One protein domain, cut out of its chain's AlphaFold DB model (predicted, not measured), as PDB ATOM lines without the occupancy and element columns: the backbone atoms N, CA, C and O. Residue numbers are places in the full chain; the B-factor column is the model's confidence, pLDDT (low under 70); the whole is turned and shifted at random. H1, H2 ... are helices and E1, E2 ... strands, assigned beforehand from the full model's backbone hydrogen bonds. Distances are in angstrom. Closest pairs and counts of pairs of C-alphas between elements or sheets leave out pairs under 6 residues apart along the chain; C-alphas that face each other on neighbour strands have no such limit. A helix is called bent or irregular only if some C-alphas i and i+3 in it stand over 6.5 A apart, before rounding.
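Overview. This is residues 68 to 123 of the 125 residues of the protein "Erythromycin esterase family protein" of Thaumarchaeota archaeon (UniProt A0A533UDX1). This is a stretched-out chain with a strand hairpin, E1 and E2, at one end, a short helix, H1, further along, and a longer helix, H2, at the other end. The three parts follow one another like beads, joined by bare links, with no shared core; H2 is set crosswise to the long axis. The printed part has 56 residues with two named strands followed by two named helices, in the order E1, E2, H1, H2; the one sheet has the order E1 - E2, antiparallel, and the class is mixed, helices and strands. The whole is extended, a rod with a radius of gyration of the C-alphas of 15.9 A and spans of 46 by 22 by 19 A.

Along the chain. Begin at C-alpha 68, at (57.141, 38.344, 5.053), where strand E1 starts; it covers residues 68 to 71 and is 9.3 A long from first to last C-alpha. Look next at residues 80 to 84, strand E2, which is 12.2 A long. Go on to C-alpha 92 at (40.118, 38.446, 12.066); there H1 begins, residues 92 to 99, 10.2 A long. Last comes H2, residues 109 to 121, 19.6 A long, which ends at C-alpha 121, at (31.455, 39.744, 26.806). H2 is only just irregular: C-alphas 110 and 113 are 6.6 A apart, and its line is a rough one.

Arrangement. Start with the hairpin of E1 and E2, whose N-to-C directions stand at 135 degrees, antiparallel. The C-alphas of Thr 68 and Ser 83 face each other at 4.5 A, and those of Ile 70 and Ile 81 at 4.6 A. Within hydrogen-bond range you will find N 69 and O 82 at 2.9 A, and N 80 and O 71 at 2.8 A. H1 is apart from E1, with no C-alpha of the one within 8 A of the other. By the same measure H2 is apart from E1, from E2 and from H1. In H1 every O i to N i+4 pair is within hydrogen-bond range; in H2 6 of 9 are.

Size, cuts and confidence. The two C-alphas farthest apart are those of Gly 76 and Gln 121, at 47.9 A. The printed part runs from residue 68 to 123 with no cut, and its three links, E1 to E2, E2 to H1 and H1 to H2, are short. Residues 88 to 93 stand free, and so do residues 108 to 114, of which 109 to 114 belong to H2. The mean pLDDT of the printed part is 85.1; look for low confidence, under 70, at residues 113 to 123, and note that the mean of H2 is 63.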
ATOM      1  N   THR A  68      56.667  38.026   6.404       97.81
ATOM      2  CA  THR A  68      57.141  38.344   5.053       97.81
ATOM      3  C   THR A  68      56.444  37.486   4.006       97.81
ATOM      4  O   THR A  68      56.013  36.369   4.285       97.81
ATOM      5  N   VAL A  69      56.329  38.020   2.795       97.06
ATOM      6  CA  VAL A  69      55.740  37.349   1.638       97.06
ATOM      7  C   VAL A  69      56.653  37.513   0.433       97.06
ATOM      8  O   VAL A  69      57.311  38.540   0.283       97.06
ATOM      9  N   ILE A  70      56.685  36.512  -0.443       97.25
ATOM     10  CA  ILE A  70      57.297  36.658  -1.763       97.25
ATOM     11  C   ILE A  70      56.227  37.201  -2.707       97.25
ATOM     12  O   ILE A  70      55.243  36.518  -2.988       97.25
ATOM     13  N   ALA A  71      56.404  38.432  -3.172       96.00
ATOM     14  CA  ALA A  71      55.468  39.115  -4.056       96.00
ATOM     15  C   ALA A  71      56.204  40.052  -5.023       96.00
ATOM     16  O   ALA A  71      57.398  40.303  -4.876       96.00
ATOM     17  N   ALA A  72      55.491  40.558  -6.023       96.62
ATOM     18  CA  ALA A  72      55.970  41.604  -6.920       96.62
ATOM     19  C   ALA A  72      55.149  42.880  -6.692       96.62
ATOM     20  O   ALA A  72      53.987  42.808  -6.281       96.62
ATOM     21  N   ARG A  73      55.747  44.048  -6.955       94.44
ATOM     22  CA  ARG A  73      55.056  45.346  -6.832       94.44
ATOM     23  C   ARG A  73      53.932  45.485  -7.855       94.44
ATOM     24  O   ARG A  73      52.879  46.022  -7.528       94.44
ATOM     25  N   GLU A  74      54.166  44.976  -9.060       96.00
ATOM     26  CA  GLU A  74      53.242  45.024 -10.187       96.00
ATOM     27  C   GLU A  74      53.320  43.730 -11.003       96.00
ATOM     28  O   GLU A  74      54.201  42.884 -10.816       96.00
ATOM     29  N   TRP A  75      52.372  43.553 -11.918       94.06
ATOM     30  CA  TRP A  75      52.365  42.406 -12.817       94.06
ATOM     31  C   TRP A  75      53.571  42.435 -13.757       94.06
ATOM     32  O   TRP A  75      53.772  43.401 -14.482       94.06
ATOM     33  N   GLY A  76      54.331  41.340 -13.783       95.62
ATOM     34  CA  GLY A  76      55.518  41.199 -14.633       95.62
ATOM     35  C   GLY A  76      56.822  41.673 -13.986       95.62
ATOM     36  O   GLY A  76      57.887  41.381 -14.522       95.62
ATOM     37  N   GLU A  77      56.754  42.326 -12.825       97.56
ATOM     38  CA  GLU A  77      57.938  42.734 -12.065       97.56
ATOM     39  C   GLU A  77      58.626  41.543 -11.363       97.56
ATOM     40  O   GLU A  77      57.990  40.511 -11.104       97.56
ATOM     41  N   PRO A  78      59.921  41.663 -11.007       97.75
ATOM     42  CA  PRO A  78      60.638  40.626 -10.274       97.75
ATOM     43  C   PRO A  78      60.016  40.327  -8.905       97.75
ATOM     44  O   PRO A  78      59.563  41.224  -8.192       97.75
ATOM     45  N   MET A  79      60.067  39.056  -8.500       97.56
ATOM     46  CA  MET A  79      59.673  38.634  -7.155       97.56
ATOM     47  C   MET A  79      60.649  39.168  -6.102       97.56
ATOM     48  O   MET A  79      61.866  39.122  -6.281       97.56
ATOM     49  N   GLN A  80      60.107  39.630  -4.982       98.06
ATOM     50  CA  GLN A  80      60.838  40.211  -3.862       98.06
ATOM     51  C   GLN A  80      60.269  39.685  -2.545       98.06
ATOM     52  O   GLN A  80      59.084  39.368  -2.452       98.06
ATOM     53  N   ILE A  81      61.107  39.627  -1.511       98.25
ATOM     54  CA  ILE A  81      60.640  39.424  -0.137       98.25
ATOM     55  C   ILE A  81      60.133  40.774   0.371       98.25
ATOM     56  O   ILE A  81      60.882  41.749   0.417       98.25
ATOM     57  N   MET A  82      58.860  40.834   0.735       97.75
ATOM     58  CA  MET A  82      58.179  42.042   1.186       97.75
ATOM     59  C   MET A  82      57.639  41.833   2.599       97.75
ATOM     60  O   MET A  82      57.137  40.757   2.919       97.75
ATOM     61  N   SER A  83      57.731  42.860   3.442       97.69
ATOM     62  CA  SER A  83      57.157  42.824   4.789       97.69
ATOM     63  C   SER A  83      55.632  42.865   4.734       97.69
ATOM     64  O   SER A  83      55.050  43.700   4.040       97.69
ATOM     65  N   VAL A  84      54.996  41.980   5.498       96.44
ATOM     66  CA  VAL A  84      53.561  42.007   5.781       96.44
ATOM     67  C   VAL A  84      53.375  42.821   7.065       96.44
ATOM     68  O   VAL A  84      53.956  42.438   8.088       96.44
ATOM     69  N   PRO A  85      52.640  43.950   7.028       96.00
ATOM     70  CA  PRO A  85      52.397  44.754   8.222       96.00
ATOM     71  C   PRO A  85      51.602  43.954   9.256       96.00
ATOM     72  O   PRO A  85      50.919  42.994   8.905       96.00
ATOM     73  N   GLU A  86      51.688  44.367  10.518       97.25
ATOM     74  CA  GLU A  86      50.861  43.786  11.575       97.25
ATOM     75  C   GLU A  86      49.367  43.944  11.273       97.25
ATOM     76  O   GLU A  86      48.929  44.933  10.672       97.25
ATOM     77  N   ALA A  87      48.585  42.953  11.697       95.88
ATOM     78  CA  ALA A  87      47.153  42.952  11.485       95.88
ATOM     79  C   ALA A  87      46.496  44.105  12.243       95.88
ATOM     80  O   ALA A  87      46.789  44.383  13.406       95.88
ATOM     81  N   ILE A  88      45.568  44.764  11.559       95.94
ATOM     82  CA  ILE A  88      44.894  45.955  12.065       95.94
ATOM     83  C   ILE A  88      43.823  45.549  13.082       95.94
ATOM     84  O   ILE A  88      43.196  44.492  12.960       95.94
ATOM     85  N   GLU A  89      43.588  46.413  14.065       94.75
ATOM     86  CA  GLU A  89      42.526  46.246  15.053       94.75
ATOM     87  C   GLU A  89      41.152  46.022  14.399       94.75
ATOM     88  O   GLU A  89      40.824  46.622  13.371       94.75
ATOM     89  N   GLY A  90      40.355  45.119  14.971       90.75
ATOM     90  CA  GLY A  90      39.056  44.725  14.412       90.75
ATOM     91  C   GLY A  90      39.108  43.768  13.208       90.75
ATOM     92  O   GLY A  90      38.056  43.410  12.674       90.75
ATOM     93  N   THR A  91      40.292  43.318  12.776       92.19
ATOM     94  CA  THR A  91      40.425  42.249  11.770       92.19
ATOM     95  C   THR A  91      40.407  40.858  12.407       92.19
ATOM     96  O   THR A  91      40.757  40.674  13.573       92.19
ATOM     97  N   TRP A  92      40.034  39.842  11.620       90.19
ATOM     98  CA  TRP A  92      40.118  38.446  12.066       90.19
ATOM     99  C   TRP A  92      41.553  38.013  12.366       90.19
ATOM    100  O   TRP A  92      41.755  37.250  13.304       90.19
ATOM    101  N   ASP A  93      42.532  38.500  11.604       93.88
ATOM    102  CA  ASP A  93      43.942  38.149  11.786       93.88
ATOM    103  C   ASP A  93      44.467  38.624  13.146       93.88
ATOM    104  O   ASP A  93      45.104  37.856  13.866       93.88
ATOM    105  N   LYS A  94      44.123  39.859  13.536       94.44
ATOM    106  CA  LYS A  94      44.443  40.424  14.853       94.44
ATOM    107  C   LYS A  94      43.762  39.647  15.975       94.44
ATOM    108  O   LYS A  94      44.429  39.164  16.887       94.44
ATOM    109  N   PHE A  95      42.452  39.441  15.851       91.38
ATOM    110  CA  PHE A  95      41.666  38.712  16.844       91.38
ATOM    111  C   PHE A  95      42.174  37.279  17.067       91.38
ATOM    112  O   PHE A  95      42.279  36.824  18.202       91.38
ATOM    113  N   LEU A  96      42.499  36.551  15.995       91.38
ATOM    114  CA  LEU A  96      42.997  35.176  16.089       91.38
ATOM    115  C   LEU A  96      44.409  35.105  16.668       91.38
ATOM    116  O   LEU A  96      44.700  34.178  17.424       91.38
ATOM    117  N   HIS A  97      45.261  36.075  16.336       93.19
ATOM    118  CA  HIS A  97      46.594  36.183  16.914       93.19
ATOM    119  C   HIS A  97      46.519  36.364  18.433       93.19
ATOM    120  O   HIS A  97      47.191  35.649  19.168       93.19
ATOM    121  N   GLU A  98      45.649  37.248  18.921       93.12
ATOM    122  CA  GLU A  98      45.471  37.480  20.358       93.12
ATOM    123  C   GLU A  98      44.806  36.300  21.066       93.12
ATOM    124  O   GLU A  98      45.254  35.887  22.134       93.12
ATOM    125  N   LEU A  99      43.778  35.709  20.447       89.62
ATOM    126  CA  LEU A  99      43.045  34.571  21.004       89.62
ATOM    127  C   LEU A  99      43.953  33.366  21.290       89.62
ATOM    128  O   LEU A  99      43.649  32.579  22.183       89.62
ATOM    129  N   ASN A 100      45.025  33.202  20.514       91.00
ATOM    130  CA  ASN A 100      45.956  32.085  20.639       91.00
ATOM    131  C   ASN A 100      47.359  32.517  21.103       91.00
ATOM    132  O   ASN A 100      48.333  31.798  20.867       91.00
ATOM    133  N   GLU A 101      47.463  33.690  21.739       93.56
ATOM    134  CA  GLU A 101      48.703  34.216  22.332       93.56
ATOM    135  C   GLU A 101      49.885  34.226  21.346       93.56
ATOM    136  O   GLU A 101      51.018  33.871  21.664       93.56
ATOM    137  N   GLY A 102      49.597  34.591  20.101       91.12
ATOM    138  CA  GLY A 102      50.558  34.687  19.014       91.12
ATOM    139  C   GLY A 102      50.849  33.387  18.263       91.12
ATOM    140  O   GLY A 102      51.572  33.425  17.269       91.12
ATOM    141  N   ASN A 103      50.277  32.254  18.678       92.19
ATOM    142  CA  ASN A 103      50.470  30.967  18.010       92.19
ATOM    143  C   ASN A 103      49.496  30.762  16.835       92.19
ATOM    144  O   ASN A 103      48.379  31.288  16.820       92.19
ATOM    145  N   ASP A 104      49.864  29.895  15.893       91.50
ATOM    146  CA  ASP A 104      48.986  29.497  14.788       91.50
ATOM    147  C   ASP A 104      47.741  28.752  15.289       91.50
ATOM    148  O   ASP A 104      47.824  27.853  16.131       91.50
ATOM    149  N   CYS A 105      46.569  29.082  14.740       90.62
ATOM    150  CA  CYS A 105      45.314  28.419  15.089       90.62
ATOM    151  C   CYS A 105      44.437  28.105  13.871       90.62
ATOM    152  O   CYS A 105      44.538  28.715  12.808       90.62
ATOM    153  N   LEU A 106      43.526  27.143  14.055       89.19
ATOM    154  CA  LEU A 106      42.489  26.794  13.086       89.19
ATOM    155  C   LEU A 106      41.106  27.051  13.686       89.19
ATOM    156  O   LEU A 106      40.682  26.377  14.627       89.19
ATOM    157  N   LEU A 107      40.361  27.972  13.079       88.06
ATOM    158  CA  LEU A 107      38.984  28.261  13.460       88.06
ATOM    159  C   LEU A 107      37.999  27.412  12.646       88.06
ATOM    160  O   LEU A 107      37.846  27.578  11.436       88.06
ATOM    161  N   LEU A 108      37.271  26.522  13.322       87.69
ATOM    162  CA  LEU A 108      36.183  25.758  12.710       87.69
ATOM    163  C   LEU A 108      34.839  26.460  12.920       87.69
ATOM    164  O   LEU A 108      34.555  26.980  13.998       87.69
ATOM    165  N   LYS A 109      33.947  26.387  11.923       79.62
ATOM    166  CA  LYS A 109      32.605  27.000  11.982       79.62
ATOM    167  C   LYS A 109      31.801  26.597  13.229       79.62
ATOM    168  O   LYS A 109      31.044  27.407  13.750       79.62
ATOM    169  N   SER A 110      31.955  25.367  13.722       75.62
ATOM    170  CA  SER A 110      31.301  24.903  14.956       75.62
ATOM    171  C   SER A 110      31.796  25.622  16.216       75.62
ATOM    172  O   SER A 110      31.039  25.758  17.172       75.62
ATOM    173  N   GLN A 111      33.040  26.104  16.213       70.38
ATOM    174  CA  GLN A 111      33.658  26.824  17.329       70.38
ATOM    175  C   GLN A 111      33.354  28.326  17.291       70.38
ATOM    176  O   GLN A 111      33.387  28.991  18.325       70.38
ATOM    177  N   MET A 112      32.978  28.851  16.120       70.75
ATOM    178  CA  MET A 112      32.689  30.272  15.905       70.75
ATOM    179  C   MET A 112      31.621  30.808  16.865       70.75
ATOM    180  O   MET A 112      31.787  31.890  17.408       70.75
ATOM    181  N   THR A 113      30.571  30.030  17.150       64.19
ATOM    182  CA  THR A 113      29.489  30.427  18.069       64.19
ATOM    183  C   THR A 113      29.946  30.560  19.527       64.19
ATOM    184  O   THR A 113      29.362  31.334  20.281       64.19
ATOM    185  N   ARG A 114      30.966  29.799  19.953       63.91
ATOM    186  CA  ARG A 114      31.553  29.925  21.301       63.91
ATOM    187  C   ARG A 114      32.440  31.160  21.389       63.91
ATOM    188  O   ARG A 114      32.364  31.899  22.362       63.91
ATOM    189  N   ILE A 115      33.242  31.384  20.357       67.06
ATOM    190  CA  ILE A 115      34.241  32.449  20.328       67.06
ATOM    191  C   ILE A 115      33.584  33.829  20.207       67.06
ATOM    192  O   ILE A 115      33.934  34.731  20.960       67.06
ATOM    193  N   THR A 116      32.561  33.990  19.358       63.12
ATOM    194  CA  THR A 116      31.841  35.272  19.236       63.12
ATOM    195  C   THR A 116      31.061  35.647  20.494       63.12
ATOM    196  O   THR A 116      30.948  36.831  20.798       63.12
ATOM    197  N   ARG A 117      30.565  34.674  21.271       59.09
ATOM    198  CA  ARG A 117      29.938  34.959  22.575       59.09
ATOM    199  C   ARG A 117      30.939  35.480  23.599       59.09
ATOM    200  O   ARG A 117      30.613  36.423  24.306       59.09
ATOM    201  N   ASN A 118      32.131  34.895  23.661       54.12
ATOM    202  CA  ASN A 118      33.159  35.323  24.610       54.12
ATOM    203  C   ASN A 118      33.761  36.682  24.215       54.12
ATOM    204  O   ASN A 118      33.976  37.524  25.079       54.12
ATOM    205  N   ALA A 119      33.943  36.943  22.915       57.78
ATOM    206  CA  ALA A 119      34.414  38.239  22.422       57.78
ATOM    207  C   ALA A 119      33.422  39.386  22.710       57.78
ATOM    208  O   ALA A 119      33.839  40.475  23.088       57.78
ATOM    209  N   MET A 120      32.104  39.144  22.615       50.22
ATOM    210  CA  MET A 120      31.084  40.150  22.973       50.22
ATOM    211  C   MET A 120      30.993  40.437  24.481       50.22
ATOM    212  O   MET A 120      30.499  41.494  24.855       50.22
ATOM    213  N   GLN A 121      31.452  39.531  25.350       45.84
ATOM    214  CA  GLN A 121      31.455  39.744  26.806       45.84
ATOM    215  C   GLN A 121      32.653  40.570  27.295       45.84
ATOM    216  O   GLN A 121      32.602  41.118  28.391       45.84
ATOM    217  N   HIS A 122      33.706  40.694  26.483       46.62
ATOM    218  CA  HIS A 122      34.904  41.477  26.803       46.62
ATOM    219  C   HIS A 122      34.986  42.819  26.048       46.62
ATOM    220  O   HIS A 122      35.957  43.546  26.216       46.62
ATOM    221  N   GLY A 123      33.964  43.167  25.250       38.78
ATOM    222  CA  GLY A 123      33.916  44.378  24.413       38.78
ATOM    223  C   GLY A 123      32.995  45.504  24.905       38.78
ATOM    224  O   GLY A 123      32.686  46.404  24.129       38.78
TER     225      GLY A 123